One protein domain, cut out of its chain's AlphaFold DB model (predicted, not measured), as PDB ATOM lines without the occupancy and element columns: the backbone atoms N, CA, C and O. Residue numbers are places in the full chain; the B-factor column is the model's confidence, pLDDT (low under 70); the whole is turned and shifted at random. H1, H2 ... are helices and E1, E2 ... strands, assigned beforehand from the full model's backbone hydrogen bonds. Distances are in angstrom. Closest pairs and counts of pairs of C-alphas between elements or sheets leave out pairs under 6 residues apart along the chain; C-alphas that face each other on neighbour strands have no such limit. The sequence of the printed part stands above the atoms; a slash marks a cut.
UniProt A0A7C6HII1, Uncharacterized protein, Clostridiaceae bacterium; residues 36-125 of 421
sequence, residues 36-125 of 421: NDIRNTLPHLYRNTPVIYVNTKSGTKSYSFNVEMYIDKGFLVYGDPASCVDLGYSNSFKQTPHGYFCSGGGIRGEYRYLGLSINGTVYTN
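This is residues 36 to 125 of the 421 residues of an uncharacterized protein of Clostridiaceae bacterium (UniProt A0A7C6HII1). What shape do these atoms make? Three small hairpins spread out in a flat shape: E5 and E6 in the middle with the short helix H3 packed on E5, E1 and E2 toward the end where H1 lies, E3 and E4 at the opposite end. What is it built of? The 90 printed residues hold three named helices and six named strands, in the order H1 E1 E2 H2 H3 E3 E4 E5 E6, with three antiparallel two-stranded sheets; the class is mixed, with under half of the residues in named elements. The whole is compact, with a radius of gyration of the C-alphas of 13.6 A and spans of 37 by 32 by 18 A.

What comes first? H1, residues 44 to 47, touches no helix. E1, residues 51 to 56, and E2, residues 59 to 64, form an antiparallel hairpin at 151 degrees, with N 52 and O 63 within hydrogen-bond range at 2.9 A. What of the other helices? H2, residues 67 to 73, has every O i to N i+4 pair within hydrogen-bond range, H3, residues 81 to 86, has 1 of 2, and H1 is too short for one. The closest C-alphas of H3 and E5, residues 113 to 116, are those of Pro 81 and Leu 114, 4.7 A apart. How do the last hairpins run? E3, residues 93 to 95, and E4, residues 108 to 111, are antiparallel, with N 94 and O 110 2.9 A apart. E4 runs on into E5 at 50 degrees, and E5 and E6, residues 122 to 124, are antiparallel, with N 123 and O 115 2.8 A apart.

Where do the elements begin and end? H1 begins at C-alpha 44 (-54.996, 31.778, 46.404), and E6 ends at C-alpha 124 (-47.792, 20.074, 28.574). Which are longest? E2 measures 16.5 A and E1 15.4 A.

How far does it reach? The farthest C-alphas, of His 44 and Gly 105, are 39.9 A apart, and the printed part has no cut. Which link is long? The link from E3 to E4, residues 96 to 107. Where is confidence low? Of the printed part, 18 residues are under 70, among them residues 70 to 74.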
ATOM      1  N   ASN A  36     -52.445  42.475  37.534       79.50
ATOM      2  CA  ASN A  36     -53.129  43.189  38.613       79.50
ATOM      3  C   ASN A  36     -54.644  43.260  38.412       79.50
ATOM      4  O   ASN A  36     -55.369  43.258  39.408       79.50
ATOM      5  N   ASP A  37     -55.104  43.270  37.164       74.75
ATOM      6  CA  ASP A  37     -56.528  43.312  36.832       74.75
ATOM      7  C   ASP A  37     -57.204  41.968  37.136       74.75
ATOM      8  O   ASP A  37     -58.331  41.932  37.632       74.75
ATOM      9  N   ILE A  38     -56.488  40.854  36.936       73.31
ATOM     10  CA  ILE A  38     -57.024  39.496  37.126       73.31
ATOM     11  C   ILE A  38     -56.672  38.850  38.471       73.31
ATOM     12  O   ILE A  38     -57.279  37.853  38.848       73.31
ATOM     13  N   ARG A  39     -55.714  39.373  39.249       72.44
ATOM     14  CA  ARG A  39     -55.173  38.656  40.427       72.44
ATOM     15  C   ARG A  39     -56.230  38.195  41.436       72.44
ATOM     16  O   ARG A  39     -56.066  37.164  42.084       72.44
ATOM     17  N   ASN A  40     -57.329  38.937  41.572       76.69
ATOM     18  CA  ASN A  40     -58.401  38.609  42.512       76.69
ATOM     19  C   ASN A  40     -59.268  37.427  42.047       76.69
ATOM     20  O   ASN A  40     -59.873  36.771  42.896       76.69
ATOM     21  N   THR A  41     -59.288  37.124  40.746       69.44
ATOM     22  CA  THR A  41     -59.984  35.962  40.169       69.44
ATOM     23  C   THR A  41     -59.138  34.689  40.238       69.44
ATOM     24  O   THR A  41     -59.674  33.586  40.143       69.44
ATOM     25  N   LEU A  42     -57.823  34.822  40.438       61.12
ATOM     26  CA  LEU A  42     -56.905  33.692  40.532       61.12
ATOM     27  C   LEU A  42     -57.059  32.924  41.861       61.12
ATOM     28  O   LEU A  42     -57.344  33.526  42.909       61.12
ATOM     29  N   PRO A  43     -56.794  31.600  41.859       69.00
ATOM     30  CA  PRO A  43     -56.668  30.816  43.083       69.00
ATOM     31  C   PRO A  43     -55.623  31.408  44.034       69.00
ATOM     32  O   PRO A  43     -54.652  32.030  43.600       69.00
ATOM     33  N   HIS A  44     -55.788  31.156  45.335       72.56
ATOM     34  CA  HIS A  44     -54.996  31.778  46.404       72.56
ATOM     35  C   HIS A  44     -53.475  31.753  46.158       72.56
ATOM     36  O   HIS A  44     -52.796  32.748  46.396       72.56
ATOM     37  N   LEU A  45     -52.946  30.639  45.641       71.56
ATOM     38  CA  LEU A  45     -51.516  30.476  45.371       71.56
ATOM     39  C   LEU A  45     -51.009  31.361  44.212       71.56
ATOM     40  O   LEU A  45     -49.889  31.862  44.257       71.56
ATOM     41  N   TYR A  46     -51.837  31.587  43.193       78.75
ATOM     42  CA  TYR A  46     -51.473  32.349  41.995       78.75
ATOM     43  C   TYR A  46     -51.710  33.849  42.176       78.75
ATOM     44  O   TYR A  46     -50.967  34.644  41.618       78.75
ATOM     45  N   ARG A  47     -52.675  34.243  43.020       81.50
ATOM     46  CA  ARG A  47     -53.039  35.643  43.315       81.50
ATOM     47  C   ARG A  47     -51.852  36.537  43.684       81.50
ATOM     48  O   ARG A  47     -51.832  37.708  43.320       81.50
ATOM     49  N   ASN A  48     -50.881  35.989  44.411       82.69
ATOM     50  CA  ASN A  48     -49.728  36.732  44.924       82.69
ATOM     51  C   ASN A  48     -48.413  36.367  44.219       82.69
ATOM     52  O   ASN A  48     -47.345  36.750  44.693       82.69
ATOM     53  N   THR A  49     -48.482  35.646  43.096       84.19
ATOM     54  CA  THR A  49     -47.302  35.116  42.401       84.19
ATOM     55  C   THR A  49     -47.293  35.600  40.945       84.19
ATOM     56  O   THR A  49     -47.580  34.820  40.042       84.19
ATOM     57  N   PRO A  50     -46.994  36.888  40.680       88.12
ATOM     58  CA  PRO A  50     -46.970  37.432  39.317       88.12
ATOM     59  C   PRO A  50     -45.805  36.896  38.476       88.12
ATOM     60  O   PRO A  50     -45.861  36.914  37.250       88.12
ATOM     61  N   VAL A  51     -44.740  36.437  39.136       92.12
ATOM     62  CA  VAL A  51     -43.496  35.966  38.525       92.12
ATOM     63  C   VAL A  51     -42.990  34.765  39.317       92.12
ATOM     64  O   VAL A  51     -43.041  34.772  40.547       92.12
ATOM     65  N   ILE A  52     -42.463  33.766  38.615       86.06
ATOM     66  CA  ILE A  52     -41.706  32.651  39.196       86.06
ATOM     67  C   ILE A  52     -40.242  32.724  38.773       86.06
ATOM     68  O   ILE A  52     -39.912  33.310  37.742       86.06
ATOM     69  N   TYR A  53     -39.365  32.088  39.546       91.12
ATOM     70  CA  TYR A  53     -37.939  31.991  39.249       91.12
ATOM     71  C   TYR A  53     -37.550  30.525  39.079       91.12
ATOM     72  O   TYR A  53     -37.806  29.711  39.964       91.12
ATOM     73  N   VAL A  54     -36.928  30.188  37.950       84.88
ATOM     74  CA  VAL A  54     -36.551  28.808  37.614       84.88
ATOM     75  C   VAL A  54     -35.064  28.741  37.292       84.88
ATOM     76  O   VAL A  54     -34.524  29.578  36.564       84.88
ATOM     77  N   ASN A  55     -34.392  27.731  37.839       81.56
ATOM     78  CA  ASN A  55     -32.980  27.480  37.572       81.56
ATOM     79  C   ASN A  55     -32.810  26.846  36.190       81.56
ATOM     80  O   ASN A  55     -33.291  25.746  35.932       81.56
ATOM     81  N   THR A  56     -32.098  27.545  35.312       75.88
ATOM     82  CA  THR A  56     -31.739  27.084  33.967       75.88
ATOM     83  C   THR A  56     -30.239  26.798  33.895       75.88
ATOM     84  O   THR A  56     -29.475  27.188  34.781       75.88
ATOM     85  N   LYS A  57     -29.775  26.184  32.799       69.38
ATOM     86  CA  LYS A  57     -28.332  26.001  32.546       69.38
ATOM     87  C   LYS A  57     -27.560  27.328  32.481       69.38
ATOM     88  O   LYS A  57     -26.368  27.345  32.760       69.38
ATOM     89  N   SER A  58     -28.237  28.425  32.136       75.12
ATOM     90  CA  SER A  58     -27.682  29.784  32.076       75.12
ATOM     91  C   SER A  58     -27.835  30.590  33.376       75.12
ATOM     92  O   SER A  58     -27.512  31.773  33.390       75.12
ATOM     93  N   GLY A  59     -28.333  29.976  34.456       82.19
ATOM     94  CA  GLY A  59     -28.630  30.640  35.730       82.19
ATOM     95  C   GLY A  59     -30.129  30.733  36.024       82.19
ATOM     96  O   GLY A  59     -30.961  30.170  35.310       82.19
ATOM     97  N   THR A  60     -30.490  31.421  37.104       88.56
ATOM     98  CA  THR A  60     -31.891  31.633  37.490       88.56
ATOM     99  C   THR A  60     -32.541  32.666  36.570       88.56
ATOM    100  O   THR A  60     -32.067  33.796  36.479       88.56
ATOM    101  N   LYS A  61     -33.631  32.288  35.895       90.19
ATOM    102  CA  LYS A  61     -34.444  33.180  35.051       90.19
ATOM    103  C   LYS A  61     -35.816  33.402  35.678       90.19
ATOM    104  O   LYS A  61     -36.361  32.497  36.309       90.19
ATOM    105  N   SER A  62     -36.369  34.594  35.483       92.00
ATOM    106  CA  SER A  62     -37.736  34.941  35.872       92.00
ATOM    107  C   SER A  62     -38.716  34.724  34.720       92.00
ATOM    108  O   SER A  62     -38.424  35.135  33.598       92.00
ATOM    109  N   TYR A  63     -39.891  34.175  35.017       89.06
ATOM    110  CA  TYR A  63     -40.993  34.000  34.068       89.06
ATOM    111  C   TYR A  63     -42.271  34.608  34.644       89.06
ATOM    112  O   TYR A  63     -42.672  34.271  35.759       89.06
ATOM    113  N   SER A  64     -42.896  35.515  33.897       92.06
ATOM    114  CA  SER A  64     -44.142  36.184  34.290       92.06
ATOM    115  C   SER A  64     -45.361  35.300  34.038       92.06
ATOM    116  O   SER A  64     -45.339  34.454  33.145       92.06
ATOM    117  N   PHE A  65     -46.427  35.492  34.816       83.31
ATOM    118  CA  PHE A  65     -47.705  34.817  34.599       83.31
ATOM    119  C   PHE A  65     -48.284  35.193  33.230       83.31
ATOM    120  O   PHE A  65     -48.330  36.373  32.878       83.31
ATOM    121  N   ASN A  66     -48.732  34.196  32.473       81.94
ATOM    122  CA  ASN A  66     -49.315  34.387  31.155       81.94
ATOM    123  C   ASN A  66     -50.803  34.739  31.297       81.94
ATOM    124  O   ASN A  66     -51.666  33.870  31.440       81.94
ATOM    125  N   VAL A  67     -51.082  36.043  31.325       72.75
ATOM    126  CA  VAL A  67     -52.431  36.591  31.521       72.75
ATOM    127  C   VAL A  67     -53.366  36.198  30.377       72.75
ATOM    128  O   VAL A  67     -54.513  35.844  30.632       72.75
ATOM    129  N   GLU A  68     -52.863  36.189  29.146       67.81
ATOM    130  CA  GLU A  68     -53.636  35.880  27.940       67.81
ATOM    131  C   GLU A  68     -54.132  34.432  27.959       67.81
ATOM    132  O   GLU A  68     -55.332  34.174  27.878       67.81
ATOM    133  N   MET A  69     -53.238  33.475  28.224       72.50
ATOM    134  CA  MET A  69     -53.618  32.065  28.341       72.50
ATOM    135  C   MET A  69     -54.631  31.797  29.461       72.50
ATOM    136  O   MET A  69     -55.456  30.882  29.353       72.50
ATOM    137  N   TYR A  70     -54.593  32.577  30.541       69.19
ATOM    138  CA  TYR A  70     -55.577  32.462  31.609       69.19
ATOM    139  C   TYR A  70     -56.941  33.027  31.209       69.19
ATOM    140  O   TYR A  70     -57.950  32.370  31.452       69.19
ATOM    141  N   ILE A  71     -56.991  34.209  30.597       60.09
ATOM    142  CA  ILE A  71     -58.256  34.829  30.185       60.09
ATOM    143  C   ILE A  71     -58.945  33.976  29.117       60.09
ATOM    144  O   ILE A  71     -60.144  33.721  29.216       60.09
ATOM    145  N   ASP A  72     -58.176  33.453  28.162       59.19
ATOM    146  CA  ASP A  72     -58.743  32.777  26.997       59.19
ATOM    147  C   ASP A  72     -59.017  31.289  27.225       59.19
ATOM    148  O   ASP A  72     -59.954  30.725  26.650       59.19
ATOM    149  N   LYS A  73     -58.189  30.616  28.035       61.03
ATOM    150  CA  LYS A  73     -58.265  29.157  28.252       61.03
ATOM    151  C   LYS A  73     -58.449  28.752  29.710       61.03
ATOM    152  O   LYS A  73     -58.653  27.572  29.985       61.03
ATOM    153  N   GLY A  74     -58.350  29.687  30.652       61.69
ATOM    154  CA  GLY A  74     -58.309  29.372  32.080       61.69
ATOM    155  C   GLY A  74     -57.018  28.670  32.510       61.69
ATOM    156  O   GLY A  74     -56.969  28.105  33.604       61.69
ATOM    157  N   PHE A  75     -55.973  28.660  31.672       70.00
ATOM    158  CA  PHE A  75     -54.724  27.969  31.980       70.00
ATOM    159  C   PHE A  75     -53.827  28.820  32.877       70.00
ATOM    160  O   PHE A  75     -53.542  29.979  32.600       70.00
ATOM    161  N   LEU A  76     -53.370  28.219  33.974       77.25
ATOM    162  CA  LEU A  76     -52.519  28.860  34.971       77.25
ATOM    163  C   LEU A  76     -51.049  28.557  34.667       77.25
ATOM    164  O   LEU A  76     -50.467  27.640  35.250       77.25
ATOM    165  N   VAL A  77     -50.465  29.298  33.724       81.31
ATOM    166  CA  VAL A  77     -49.091  29.073  33.250       81.31
ATOM    167  C   VAL A  77     -48.242  30.343  33.289       81.31
ATOM    168  O   VAL A  77     -48.753  31.458  33.236       81.31
ATOM    169  N   TYR A  78     -46.928  30.164  33.399       86.00
ATOM    170  CA  TYR A  78     -45.904  31.207  33.373       86.00
ATOM    171  C   TYR A  78     -45.050  31.074  32.113       86.00
ATOM    172  O   TYR A  78     -44.700  29.962  31.713       86.00
ATOM    173  N   GLY A  79     -44.666  32.207  31.531       86.81
ATOM    174  CA  GLY A  79     -43.916  32.249  30.281       86.81
ATOM    175  C   GLY A  79     -44.730  31.769  29.076       86.81
ATOM    176  O   GLY A  79     -45.961  31.803  29.069       86.81
ATOM    177  N   ASP A  80     -44.009  31.337  28.052       82.31
ATOM    178  CA  ASP A  80     -44.521  30.984  26.729       82.31
ATOM    179  C   ASP A  80     -43.915  29.642  26.247       82.31
ATOM    180  O   ASP A  80     -43.055  29.056  26.919       82.31
ATOM    181  N   PRO A  81     -44.313  29.127  25.070       81.69
ATOM    182  CA  PRO A  81     -43.705  27.930  24.494       81.69
ATOM    183  C   PRO A  81     -42.170  27.990  24.338       81.69
ATOM    184  O   PRO A  81     -41.508  26.947  24.405       81.69
ATOM    185  N   ALA A  82     -41.577  29.171  24.134       80.94
ATOM    186  CA  ALA A  82     -40.128  29.336  23.990       80.94
ATOM    187  C   ALA A  82     -39.397  29.197  25.336       80.94
ATOM    188  O   ALA A  82     -38.299  28.642  25.403       80.94
ATOM    189  N   SER A  83     -40.052  29.583  26.429       84.00
ATOM    190  CA  SER A  83     -39.566  29.439  27.804       84.00
ATOM    191  C   SER A  83     -39.254  27.978  28.163       84.00
ATOM    192  O   SER A  83     -38.331  27.691  28.924       84.00
ATOM    193  N   CYS A  84     -39.986  27.022  27.583       80.81
ATOM    194  CA  CYS A  84     -39.724  25.594  27.766       80.81
ATOM    195  C   CYS A  84     -38.456  25.131  27.024       80.81
ATOM    196  O   CYS A  84     -37.738  24.254  27.512       80.81
ATOM    197  N   VAL A  85     -38.156  25.734  25.869       77.56
ATOM    198  CA  VAL A  85     -36.952  25.429  25.077       77.56
ATOM    199  C   VAL A  85     -35.691  25.857  25.822       77.56
ATOM    200  O   VAL A  85     -34.722  25.097  25.872       77.56
ATOM    201  N   ASP A  86     -35.736  27.003  26.503       74.12
ATOM    202  CA  ASP A  86     -34.659  27.488  27.377       74.12
ATOM    203  C   ASP A  86     -34.312  26.511  28.517       74.12
ATOM    204  O   ASP A  86     -33.177  26.479  29.006       74.12
ATOM    205  N   LEU A  87     -35.270  25.675  28.929       72.00
ATOM    206  CA  LEU A  87     -35.082  24.617  29.926       72.00
ATOM    207  C   LEU A  87     -34.592  23.289  29.326       72.00
ATOM    208  O   LEU A  87     -34.419  22.310  30.050       72.00
ATOM    209  N   GLY A  88     -34.317  23.251  28.021       73.38
ATOM    210  CA  GLY A  88     -33.806  22.080  27.313       73.38
ATOM    211  C   GLY A  88     -34.885  21.128  26.800       73.38
ATOM    212  O   GLY A  88     -34.552  20.006  26.418       73.38
ATOM    213  N   TYR A  89     -36.153  21.545  26.777       71.38
ATOM    214  CA  TYR A  89     -37.230  20.749  26.195       71.38
ATOM    215  C   TYR A  89     -37.350  21.015  24.693       71.38
ATOM    216  O   TYR A  89     -37.345  22.158  24.245       71.38
ATOM    217  N   SER A  90     -37.506  19.954  23.901       72.31
ATOM    218  CA  SER A  90     -37.821  20.093  22.479       72.31
ATOM    219  C   SER A  90     -39.295  20.448  22.323       72.31
ATOM    220  O   SER A  90     -40.166  19.608  22.567       72.31
ATOM    221  N   ASN A  91     -39.590  21.689  21.938       72.25
ATOM    222  CA  ASN A  91     -40.962  22.090  21.668       72.25
ATOM    223  C   ASN A  91     -41.316  21.804  20.204       72.25
ATOM    224  O   ASN A  91     -40.586  22.175  19.290       72.25
ATOM    225  N   SER A  92     -42.426  21.104  19.986       75.19
ATOM    226  CA  SER A  92     -42.893  20.710  18.654       75.19
ATOM    227  C   SER A  92     -44.137  21.509  18.298       75.19
ATOM    228  O   SER A  92     -44.987  21.704  19.163       75.19
ATOM    229  N   PHE A  93     -44.241  21.953  17.043       78.56
ATOM    230  CA  PHE A  93     -45.422  22.625  16.502       78.56
ATOM    231  C   PHE A  93     -46.231  21.653  15.641       78.56
ATOM    232  O   PHE A  93     -45.667  20.932  14.817       78.56
ATOM    233  N   LYS A  94     -47.549  21.628  15.824       77.88
ATOM    234  CA  LYS A  94     -48.468  20.741  15.110       77.88
ATOM    235  C   LYS A  94     -49.550  21.602  14.508       77.88
ATOM    236  O   LYS A  94     -50.289  22.258  15.236       77.88
ATOM    237  N   GLN A  95     -49.648  21.571  13.184       80.00
ATOM    238  CA  GLN A  95     -50.721  22.248  12.480       80.00
ATOM    239  C   GLN A  95     -52.070  21.679  12.929       80.00
ATOM    240  O   GLN A  95     -52.316  20.476  12.838       80.00
ATOM    241  N   THR A  96     -52.939  22.574  13.376       69.81
ATOM    242  CA  THR A  96     -54.296  22.266  13.813       69.81
ATOM    243  C   THR A  96     -55.186  23.366  13.246       69.81
ATOM    244  O   THR A  96     -54.920  24.542  13.514       69.81
ATOM    245  N   PRO A  97     -56.218  23.041  12.448       62.19
ATOM    246  CA  PRO A  97     -57.218  24.024  12.051       62.19
ATOM    247  C   PRO A  97     -57.807  24.642  13.325       62.19
ATOM    248  O   PRO A  97     -58.334  23.915  14.159       62.19
ATOM    249  N   HIS A  98     -57.653  25.959  13.501       67.19
ATOM    250  CA  HIS A  98     -57.991  26.708  14.727       67.19
ATOM    251  C   HIS A  98     -57.043  26.550  15.932       67.19
ATOM    252  O   HIS A  98     -57.424  26.904  17.045       67.19
ATOM    253  N   GLY A  99     -55.812  26.074  15.726       68.69
ATOM    254  CA  GLY A  99     -54.783  26.082  16.768       68.69
ATOM    255  C   GLY A  99     -54.464  27.494  17.271       68.69
ATOM    256  O   GLY A  99     -54.586  28.467  16.518       68.69
ATOM    257  N   TYR A 100     -54.089  27.583  18.545       71.12
ATOM    258  CA  TYR A 100     -53.899  28.833  19.281       71.12
ATOM    259  C   TYR A 100     -52.716  29.669  18.778       71.12
ATOM    260  O   TYR A 100     -52.764  30.896  18.832       71.12
ATOM    261  N   PHE A 101     -51.678  29.014  18.254       75.25
ATOM    262  CA  PHE A 101     -50.435  29.653  17.830       75.25
ATOM    263  C   PHE A 101     -50.321  29.720  16.309       75.25
ATOM    264  O   PHE A 101     -50.692  28.785  15.593       75.25
ATOM    265  N   CYS A 102     -49.719  30.798  15.811       72.69
ATOM    266  CA  CYS A 102     -49.375  30.956  14.405       72.69
ATOM    267  C   CYS A 102     -47.874  30.755  14.201       72.69
ATOM    268  O   CYS A 102     -47.050  31.481  14.751       72.69
ATOM    269  N   SER A 103     -47.500  29.790  13.363       73.06
ATOM    270  CA  SER A 103     -46.124  29.720  12.858       73.06
ATOM    271  C   SER A 103     -45.819  30.912  11.937       73.06
ATOM    272  O   SER A 103     -46.731  31.497  11.349       73.06
ATOM    273  N   GLY A 104     -44.535  31.227  11.729       61.72
ATOM    274  CA  GLY A 104     -44.090  32.330  10.862       61.72
ATOM    275  C   GLY A 104     -44.552  32.269   9.392       61.72
ATOM    276  O   GLY A 104     -44.379  33.237   8.663       61.72
ATOM    277  N   GLY A 105     -45.160  31.161   8.950       69.38
ATOM    278  CA  GLY A 105     -45.801  31.024   7.636       69.38
ATOM    279  C   GLY A 105     -47.317  31.274   7.630       69.38
ATOM    280  O   GLY A 105     -47.968  30.954   6.640       69.38
ATOM    281  N   GLY A 106     -47.901  31.759   8.732       72.25
ATOM    282  CA  GLY A 106     -49.350  31.959   8.879       72.25
ATOM    283  C   GLY A 106     -50.147  30.667   9.099       72.25
ATOM    284  O   GLY A 106     -51.377  30.684   9.110       72.25
ATOM    285  N   ILE A 107     -49.468  29.530   9.278       76.44
ATOM    286  CA  ILE A 107     -50.113  28.246   9.565       76.44
ATOM    287  C   ILE A 107     -50.446  28.197  11.056       76.44
ATOM    288  O   ILE A 107     -49.537  28.301  11.884       76.44
ATOM    289  N   ARG A 108     -51.731  27.999  11.372       76.31
ATOM    290  CA  ARG A 108     -52.242  27.823  12.740       76.31
ATOM    291  C   ARG A 108     -51.970  26.426  13.291       76.31
ATOM    292  O   ARG A 108     -52.030  25.431  12.564       76.31
ATOM    293  N   GLY A 109     -51.700  26.350  14.586       75.31
ATOM    294  CA  GLY A 109     -51.372  25.104  15.256       75.31
ATOM    295  C   GLY A 109     -51.168  25.243  16.754       75.31
ATOM    296  O   GLY A 109     -51.466  26.262  17.364       75.31
ATOM    297  N   GLU A 110     -50.691  24.162  17.345       79.12
ATOM    298  CA  GLU A 110     -50.461  24.024  18.776       79.12
ATOM    299  C   GLU A 110     -48.978  23.761  19.046       79.12
ATOM    300  O   GLU A 110     -48.276  23.226  18.178       79.12
ATOM    301  N   TYR A 111     -48.526  24.058  20.266       80.12
ATOM    302  CA  TYR A 111     -47.224  23.622  20.781       80.12
ATOM    303  C   TYR A 111     -47.364  22.493  21.793       80.12
ATOM    304  O   TYR A 111     -48.361  22.418  22.512       80.12
ATOM    305  N   ARG A 112     -46.341  21.633  21.876       74.81
ATOM    306  CA  ARG A 112     -46.260  20.555  22.875       74.81
ATOM    307  C   ARG A 112     -46.222  21.078  24.298       74.81
ATOM    308  O   ARG A 112     -46.833  20.489  25.185       74.81
ATOM    309  N   TYR A 113     -45.485  22.154  24.509       81.62
ATOM    310  CA  TYR A 113     -45.347  22.796  25.803       81.62
ATOM    311  C   TYR A 113     -45.840  24.230  25.694       81.62
ATOM    312  O   TYR A 113     -45.457  24.940  24.762       81.62
ATOM    313  N   LEU A 114     -46.709  24.623  26.626       76.25
ATOM    314  CA  LEU A 114     -47.391  25.921  26.606       76.25
ATOM    315  C   LEU A 114     -46.741  26.950  27.538       76.25
ATOM    316  O   LEU A 114     -46.989  28.139  27.399       76.25
ATOM    317  N   GLY A 115     -45.925  26.494  28.486       83.44
ATOM    318  CA  GLY A 115     -45.288  27.339  29.490       83.44
ATOM    319  C   GLY A 115     -44.894  26.528  30.720       83.44
ATOM    320  O   GLY A 115     -44.597  25.335  30.631       83.44
ATOM    321  N   LEU A 116     -44.896  27.173  31.883       81.19
ATOM    322  CA  LEU A 116     -44.445  26.613  33.156       81.19
ATOM    323  C   LEU A 116     -45.553  26.673  34.212       81.19
ATOM    324  O   LEU A 116     -46.339  27.610  34.253       81.19
ATOM    325  N   SER A 117     -45.604  25.692  35.104       78.69
ATOM    326  CA  SER A 117     -46.423  25.733  36.314       78.69
ATOM    327  C   SER A 117     -45.826  26.699  37.338       78.69
ATOM    328  O   SER A 117     -44.675  27.117  37.221       78.69
ATOM    329  N   ILE A 118     -46.564  26.982  38.413       78.38
ATOM    330  CA  ILE A 118     -46.086  27.823  39.523       78.38
ATOM    331  C   ILE A 118     -44.793  27.328  40.195       78.38
ATOM    332  O   ILE A 118     -44.060  28.118  40.782       78.38
ATOM    333  N   ASN A 119     -44.479  26.035  40.071       74.88
ATOM    334  CA  ASN A 119     -43.252  25.440  40.605       74.88
ATOM    335  C   ASN A 119     -42.127  25.353  39.556       74.88
ATOM    336  O   ASN A 119     -41.106  24.715  39.800       74.88
ATOM    337  N   GLY A 120     -42.313  25.937  38.369       71.62
ATOM    338  CA  GLY A 120     -41.340  25.887  37.277       71.62
ATOM    339  C   GLY A 120     -41.317  24.570  36.498       71.62
ATOM    340  O   GLY A 120     -40.395  24.337  35.719       71.62
ATOM    341  N   THR A 121     -42.307  23.693  36.688       77.38
ATOM    342  CA  THR A 121     -42.446  22.458  35.899       77.38
ATOM    343  C   THR A 121     -43.068  22.776  34.547       77.38
ATOM    344  O   THR A 121     -44.000  23.569  34.479       77.38
ATOM    345  N   VAL A 122     -42.612  22.143  33.470       76.81
ATOM    346  CA  VAL A 122     -43.173  22.391  32.135       76.81
ATOM    347  C   VAL A 122     -44.637  21.950  32.053       76.81
ATOM    348  O   VAL A 122     -44.978  20.823  32.408       76.81
ATOM    349  N   TYR A 123     -45.494  22.847  31.563       69.38
ATOM    350  CA  TYR A 123     -46.908  22.601  31.320       69.38
ATOM    351  C   TYR A 123     -47.104  22.032  29.911       69.38
ATOM    352  O   TYR A 123     -46.840  22.702  28.905       69.38
ATOM    353  N   THR A 124     -47.544  20.777  29.834       71.06
ATOM    354  CA  THR A 124     -47.792  20.074  28.574       71.06
ATOM    355  C   THR A 124     -49.159  20.406  28.006       71.06
ATOM    356  O   THR A 124     -50.173  20.382  28.700       71.06
ATOM    357  N   ASN A 125     -49.194  20.651  26.703       64.88
ATOM    358  CA  ASN A 125     -50.437  20.671  25.963       64.88
ATOM    359  C   ASN A 125     -50.940  19.245  25.804       64.88
ATOM    360  O   ASN A 125     -50.272  18.409  25.195       64.88
TER     361      ASN A 125